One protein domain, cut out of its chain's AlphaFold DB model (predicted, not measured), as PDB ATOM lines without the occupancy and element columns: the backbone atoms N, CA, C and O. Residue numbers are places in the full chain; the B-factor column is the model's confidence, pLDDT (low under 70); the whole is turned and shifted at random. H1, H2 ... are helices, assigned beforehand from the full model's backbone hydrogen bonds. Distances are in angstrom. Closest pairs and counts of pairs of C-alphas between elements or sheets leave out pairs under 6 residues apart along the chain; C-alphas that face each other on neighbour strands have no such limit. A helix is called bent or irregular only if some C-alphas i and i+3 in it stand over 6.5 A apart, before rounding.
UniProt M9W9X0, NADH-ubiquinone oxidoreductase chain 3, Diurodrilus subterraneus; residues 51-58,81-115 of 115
ATOM      1  N   MET A  51     -72.418 -53.902 -19.097       67.62
ATOM      2  CA  MET A  51     -71.831 -53.300 -17.906       67.62
ATOM      3  C   MET A  51     -70.841 -52.222 -18.361       67.62
ATOM      4  O   MET A  51     -70.227 -52.353 -19.423       67.62
ATOM      5  N   SER A  52     -70.687 -51.141 -17.594       81.31
ATOM      6  CA  SER A  52     -69.768 -50.078 -17.997       81.31
ATOM      7  C   SER A  52     -68.336 -50.625 -18.097       81.31
ATOM      8  O   SER A  52     -67.847 -51.317 -17.201       81.31
ATOM      9  N   MET A  53     -67.639 -50.285 -19.184       81.06
ATOM     10  CA  MET A  53     -66.235 -50.675 -19.394       81.06
ATOM     11  C   MET A  53     -65.314 -50.168 -18.272       81.06
ATOM     12  O   MET A  53     -64.257 -50.742 -18.030       81.06
ATOM     13  N   LYS A  54     -65.739 -49.128 -17.544       82.56
ATOM     14  CA  LYS A  54     -65.014 -48.567 -16.399       82.56
ATOM     15  C   LYS A  54     -64.959 -49.530 -15.213       82.56
ATOM     16  O   LYS A  54     -63.899 -49.683 -14.618       82.56
ATOM     17  N   PHE A  55     -66.057 -50.230 -14.898       83.38
ATOM     18  CA  PHE A  55     -66.034 -51.247 -13.837       83.38
ATOM     19  C   PHE A  55     -65.111 -52.410 -14.196       83.38
ATOM     20  O   PHE A  55     -64.387 -52.904 -13.339       83.38
ATOM     21  N   PHE A  56     -65.091 -52.802 -15.470       85.88
ATOM     22  CA  PHE A  56     -64.169 -53.820 -15.958       85.88
ATOM     23  C   PHE A  56     -62.700 -53.384 -15.819       85.88
ATOM     24  O   PHE A  56     -61.881 -54.135 -15.290       85.88
ATOM     25  N   LEU A  57     -62.372 -52.148 -16.207       87.19
ATOM     26  CA  LEU A  57     -61.017 -51.611 -16.067       87.19
ATOM     27  C   LEU A  57     -60.586 -51.529 -14.594       87.19
ATOM     28  O   LEU A  57     -59.494 -51.976 -14.258       87.19
ATOM     29  N   LEU A  58     -61.480 -51.090 -13.700       88.81
ATOM     30  CA  LEU A  58     -61.224 -51.080 -12.257       88.81
ATOM     31  C   LEU A  58     -60.936 -52.490 -11.711       88.81
ATOM     32  O   LEU A  58     -60.054 -52.647 -10.872       88.81
ATOM     33  N   CYS A  81     -32.225 -60.744   5.354       81.06
ATOM     34  CA  CYS A  81     -31.542 -61.971   4.925       81.06
ATOM     35  C   CYS A  81     -30.543 -61.768   3.777       81.06
ATOM     36  O   CYS A  81     -29.668 -62.610   3.581       81.06
ATOM     37  N   SER A  82     -30.675 -60.694   2.999       82.38
ATOM     38  CA  SER A  82     -29.879 -60.446   1.790       82.38
ATOM     39  C   SER A  82     -29.046 -59.168   1.897       82.38
ATOM     40  O   SER A  82     -29.281 -58.318   2.756       82.38
ATOM     41  N   SER A  83     -28.051 -59.008   1.019       86.50
ATOM     42  CA  SER A  83     -27.284 -57.764   0.954       86.50
ATOM     43  C   SER A  83     -28.173 -56.594   0.526       86.50
ATOM     44  O   SER A  83     -28.719 -56.588  -0.579       86.50
ATOM     45  N   LEU A  84     -28.238 -55.560   1.368       82.06
ATOM     46  CA  LEU A  84     -28.993 -54.327   1.109       82.06
ATOM     47  C   LEU A  84     -28.685 -53.730  -0.273       82.06
ATOM     48  O   LEU A  84     -29.598 -53.306  -0.977       82.06
ATOM     49  N   TYR A  85     -27.417 -53.764  -0.688       83.62
ATOM     50  CA  TYR A  85     -26.952 -53.208  -1.962       83.62
ATOM     51  C   TYR A  85     -27.534 -53.887  -3.208       83.62
ATOM     52  O   TYR A  85     -27.663 -53.228  -4.235       83.62
ATOM     53  N   SER A  86     -27.892 -55.172  -3.144       83.75
ATOM     54  CA  SER A  86     -28.493 -55.881  -4.281       83.75
ATOM     55  C   SER A  86     -30.018 -55.814  -4.257       83.75
ATOM     56  O   SER A  86     -30.647 -55.692  -5.303       83.75
ATOM     57  N   PHE A  87     -30.618 -55.882  -3.066       87.81
ATOM     58  CA  PHE A  87     -32.067 -55.985  -2.923       87.81
ATOM     59  C   PHE A  87     -32.783 -54.629  -3.030       87.81
ATOM     60  O   PHE A  87     -33.741 -54.506  -3.795       87.81
ATOM     61  N   LEU A  88     -32.295 -53.590  -2.340       87.81
ATOM     62  CA  LEU A  88     -32.911 -52.254  -2.349       87.81
ATOM     63  C   LEU A  88     -33.131 -51.667  -3.754       87.81
ATOM     64  O   LEU A  88     -34.256 -51.242  -4.022       87.81
ATOM     65  N   PRO A  89     -32.140 -51.642  -4.672       90.75
ATOM     66  CA  PRO A  89     -32.367 -51.066  -5.996       90.75
ATOM     67  C   PRO A  89     -33.423 -51.846  -6.784       90.75
ATOM     68  O   PRO A  89     -34.233 -51.232  -7.470       90.75
ATOM     69  N   SER A  90     -33.474 -53.176  -6.646       88.88
ATOM     70  CA  SER A  90     -34.488 -53.994  -7.324       88.88
ATOM     71  C   SER A  90     -35.906 -53.696  -6.827       88.88
ATOM     72  O   SER A  90     -36.809 -53.517  -7.641       88.88
ATOM     73  N   ALA A  91     -36.088 -53.544  -5.511       89.44
ATOM     74  CA  ALA A  91     -37.377 -53.205  -4.915       89.44
ATOM     75  C   ALA A  91     -37.841 -51.794  -5.314       89.44
ATOM     76  O   ALA A  91     -39.015 -51.598  -5.607       89.44
ATOM     77  N   ILE A  92     -36.919 -50.824  -5.374       90.50
ATOM     78  CA  ILE A  92     -37.215 -49.441  -5.780       90.50
ATOM     79  C   ILE A  92     -37.565 -49.355  -7.270       90.50
ATOM     80  O   ILE A  92     -38.496 -48.648  -7.642       90.50
ATOM     81  N   ILE A  93     -36.834 -50.064  -8.137       92.94
ATOM     82  CA  ILE A  93     -37.140 -50.101  -9.575       92.94
ATOM     83  C   ILE A  93     -38.507 -50.746  -9.800       92.94
ATOM     84  O   ILE A  93     -39.304 -50.223 -10.577       92.94
ATOM     85  N   PHE A  94     -38.788 -51.844  -9.095       90.81
ATOM     86  CA  PHE A  94     -40.080 -52.510  -9.161       90.81
ATOM     87  C   PHE A  94     -41.210 -51.545  -8.785       90.81
ATOM     88  O   PHE A  94     -42.088 -51.312  -9.607       90.81
ATOM     89  N   THR A  95     -41.145 -50.881  -7.626       91.56
ATOM     90  CA  THR A  95     -42.192 -49.927  -7.211       91.56
ATOM     91  C   THR A  95     -42.319 -48.712  -8.131       91.56
ATOM     92  O   THR A  95     -43.432 -48.235  -8.352       91.56
ATOM     93  N   LEU A  96     -41.218 -48.224  -8.711       95.00
ATOM     94  CA  LEU A  96     -41.245 -47.127  -9.685       95.00
ATOM     95  C   LEU A  96     -42.013 -47.487 -10.957       95.00
ATOM     96  O   LEU A  96     -42.799 -46.674 -11.439       95.00
ATOM     97  N   ILE A  97     -41.797 -48.689 -11.498       93.38
ATOM     98  CA  ILE A  97     -42.497 -49.154 -12.702       93.38
ATOM     99  C   ILE A  97     -44.007 -49.204 -12.443       93.38
ATOM    100  O   ILE A  97     -44.781 -48.721 -13.269       93.38
ATOM    101  N   LEU A  98     -44.413 -49.708 -11.276       89.75
ATOM    102  CA  LEU A  98     -45.822 -49.788 -10.878       89.75
ATOM    103  C   LEU A  98     -46.458 -48.402 -10.744       89.75
ATOM    104  O   LEU A  98     -47.536 -48.141 -11.277       89.75
ATOM    105  N   TYR A  99     -45.754 -47.482 -10.086       92.12
ATOM    106  CA  TYR A  99     -46.213 -46.106  -9.933       92.12
ATOM    107  C   TYR A  99     -46.391 -45.398 -11.287       92.12
ATOM    108  O   TYR A  99     -47.390 -44.712 -11.506       92.12
ATOM    109  N   LEU A 100     -45.457 -45.597 -12.222       94.94
ATOM    110  CA  LEU A 100     -45.559 -45.045 -13.575       94.94
ATOM    111  C   LEU A 100     -46.716 -45.660 -14.375       94.94
ATOM    112  O   LEU A 100     -47.381 -44.933 -15.114       94.94
ATOM    113  N   GLY A 101     -46.983 -46.960 -14.211       91.38
ATOM    114  CA  GLY A 101     -48.144 -47.628 -14.805       91.38
ATOM    115  C   GLY A 101     -49.463 -47.005 -14.345       91.38
ATOM    116  O   GLY A 101     -50.292 -46.630 -15.176       91.38
ATOM    117  N   LEU A 102     -49.606 -46.769 -13.036       90.44
ATOM    118  CA  LEU A 102     -50.780 -46.095 -12.470       90.44
ATOM    119  C   LEU A 102     -50.950 -44.672 -13.015       90.44
ATOM    120  O   LEU A 102     -52.052 -44.270 -13.383       90.44
ATOM    121  N   LEU A 103     -49.860 -43.900 -13.086       92.62
ATOM    122  CA  LEU A 103     -49.898 -42.547 -13.646       92.62
ATOM    123  C   LEU A 103     -50.302 -42.544 -15.123       92.62
ATOM    124  O   LEU A 103     -51.006 -41.636 -15.568       92.62
ATOM    125  N   HIS A 104     -49.870 -43.547 -15.888       91.69
ATOM    126  CA  HIS A 104     -50.263 -43.689 -17.282       91.69
ATOM    127  C   HIS A 104     -51.773 -43.914 -17.418       91.69
ATOM    128  O   HIS A 104     -52.419 -43.231 -18.214       91.69
ATOM    129  N   GLU A 105     -52.347 -44.809 -16.612       89.00
ATOM    130  CA  GLU A 105     -53.790 -45.078 -16.620       89.00
ATOM    131  C   GLU A 105     -54.623 -43.891 -16.122       89.00
ATOM    132  O   GLU A 105     -55.694 -43.617 -16.678       89.00
ATOM    133  N   TRP A 106     -54.113 -43.143 -15.136       87.56
ATOM    134  CA  TRP A 106     -54.729 -41.901 -14.669       87.56
ATOM    135  C   TRP A 106     -54.784 -40.868 -15.795       87.56
ATOM    136  O   TRP A 106     -55.849 -40.325 -16.083       87.56
ATOM    137  N   ASN A 107     -53.666 -40.625 -16.482       88.94
ATOM    138  CA  ASN A 107     -53.606 -39.645 -17.569       88.94
ATOM    139  C   ASN A 107     -54.556 -39.973 -18.733       88.94
ATOM    140  O   ASN A 107     -54.956 -39.071 -19.463       88.94
ATOM    141  N   GLN A 108     -54.948 -41.240 -18.904       87.38
ATOM    142  CA  GLN A 108     -55.952 -41.641 -19.893       87.38
ATOM    143  C   GLN A 108     -57.396 -41.335 -19.462       87.38
ATOM    144  O   GLN A 108     -58.327 -41.671 -20.196       87.38
ATOM    145  N   SER A 109     -57.623 -40.713 -18.297       81.06
ATOM    146  CA  SER A 109     -58.951 -40.435 -17.714       81.06
ATOM    147  C   SER A 109     -59.839 -41.683 -17.578       81.06
ATOM    148  O   SER A 109     -61.061 -41.599 -17.461       81.06
ATOM    149  N   SER A 110     -59.226 -42.872 -17.581       76.69
ATOM    150  CA  SER A 110     -59.927 -44.159 -17.488       76.69
ATOM    151  C   SER A 110     -60.637 -44.336 -16.138       76.69
ATOM    152  O   SER A 110     -61.659 -45.023 -16.051       76.69
ATOM    153  N   LEU A 111     -60.119 -43.652 -15.113       76.31
ATOM    154  CA  LEU A 111     -60.593 -43.642 -13.732       76.31
ATOM    155  C   LEU A 111     -61.560 -42.481 -13.430       76.31
ATOM    156  O   LEU A 111     -62.171 -42.465 -12.361       76.31
ATOM    157  N   ASP A 112     -61.727 -41.531 -14.357       77.94
ATOM    158  CA  ASP A 112     -62.559 -40.353 -14.130       77.94
ATOM    159  C   ASP A 112     -64.042 -40.654 -14.369       77.94
ATOM    160  O   ASP A 112     -64.477 -41.248 -15.370       77.94
ATOM    161  N   TRP A 113     -64.858 -40.185 -13.431       70.31
ATOM    162  CA  TRP A 113     -66.307 -40.236 -13.517       70.31
ATOM    163  C   TRP A 113     -66.792 -38.909 -14.093       70.31
ATOM    164  O   TRP A 113     -66.923 -37.918 -13.383       70.31
ATOM    165  N   SER A 114     -67.053 -38.882 -15.400       61.62
ATOM    166  CA  SER A 114     -67.952 -37.877 -15.960       61.62
ATOM    167  C   SER A 114     -69.350 -38.177 -15.424       61.62
ATOM    168  O   SER A 114     -69.879 -39.261 -15.700       61.62
ATOM    169  N   PHE A 115     -69.885 -37.262 -14.620       54.44
ATOM    170  CA  PHE A 115     -71.302 -37.251 -14.258       54.44
ATOM    171  C   PHE A 115     -72.188 -37.216 -15.507       54.44
ATOM    172  O   PHE A 115     -71.770 -36.584 -16.507       54.44
TER     173      PHE A 115
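Overview. This is residues 51 to 58 and 81 to 115 of the 115 residues of the protein "NADH-ubiquinone oxidoreductase chain 3" of Diurodrilus subterraneus (UniProt M9W9X0). One long helix, H2, makes the greater part of the length of a thin rod, and the closing stretch after it, residues 108 to 115, carries the rod on beyond its last residue; a short helix, H1, lies off that same end of H2, beside the closing stretch and apart from H2. Residues 81 to 104, of which 84 to 104 belong to H2, stick out free from that end. The printed part has 43 residues with two named helices, H1 then H2 along the chain, and no named strand; its class is all helix. It is extended, with a radius of gyration of the C-alphas of 16.4 A, and spans 50 by 19 by 11 A.

Along the chain. H2 is residues 84 to 107, 34.2 A from first to last C-alpha. It begins with C-alpha 84 at (-28.993, -54.327, 1.109) and ends with C-alpha 107 at (-53.606, -39.645, -17.569). It is neither bent nor irregular, but only just: C-alphas 86 and 89 are 6.4 A apart. H1 is residues 53 to 58, 8.7 A from first to last C-alpha, with C-alpha 53 at (-66.235, -50.675, -19.394).

Arrangement. H2 and H1 are apart, with no C-alpha of the one within 8 A of the other. Every O i to N i+4 pair is within hydrogen-bond range in H1, and 18 of 20 are in H2.

Size, cuts and confidence. The two C-alphas farthest apart, those of Ser 83 and Phe 115, are 50.9 A apart, while those of Met 51 and Phe 115, the first and last printed, are 16.5 A apart. Residues 59 to 80 are not printed, and C-alphas 58 and 81 are 36.0 A apart across this cut. The link from H1 to H2 runs across the cut. Mean pLDDT of the printed part is 84.9; residue 51 and residues 114 to 115 are under 70.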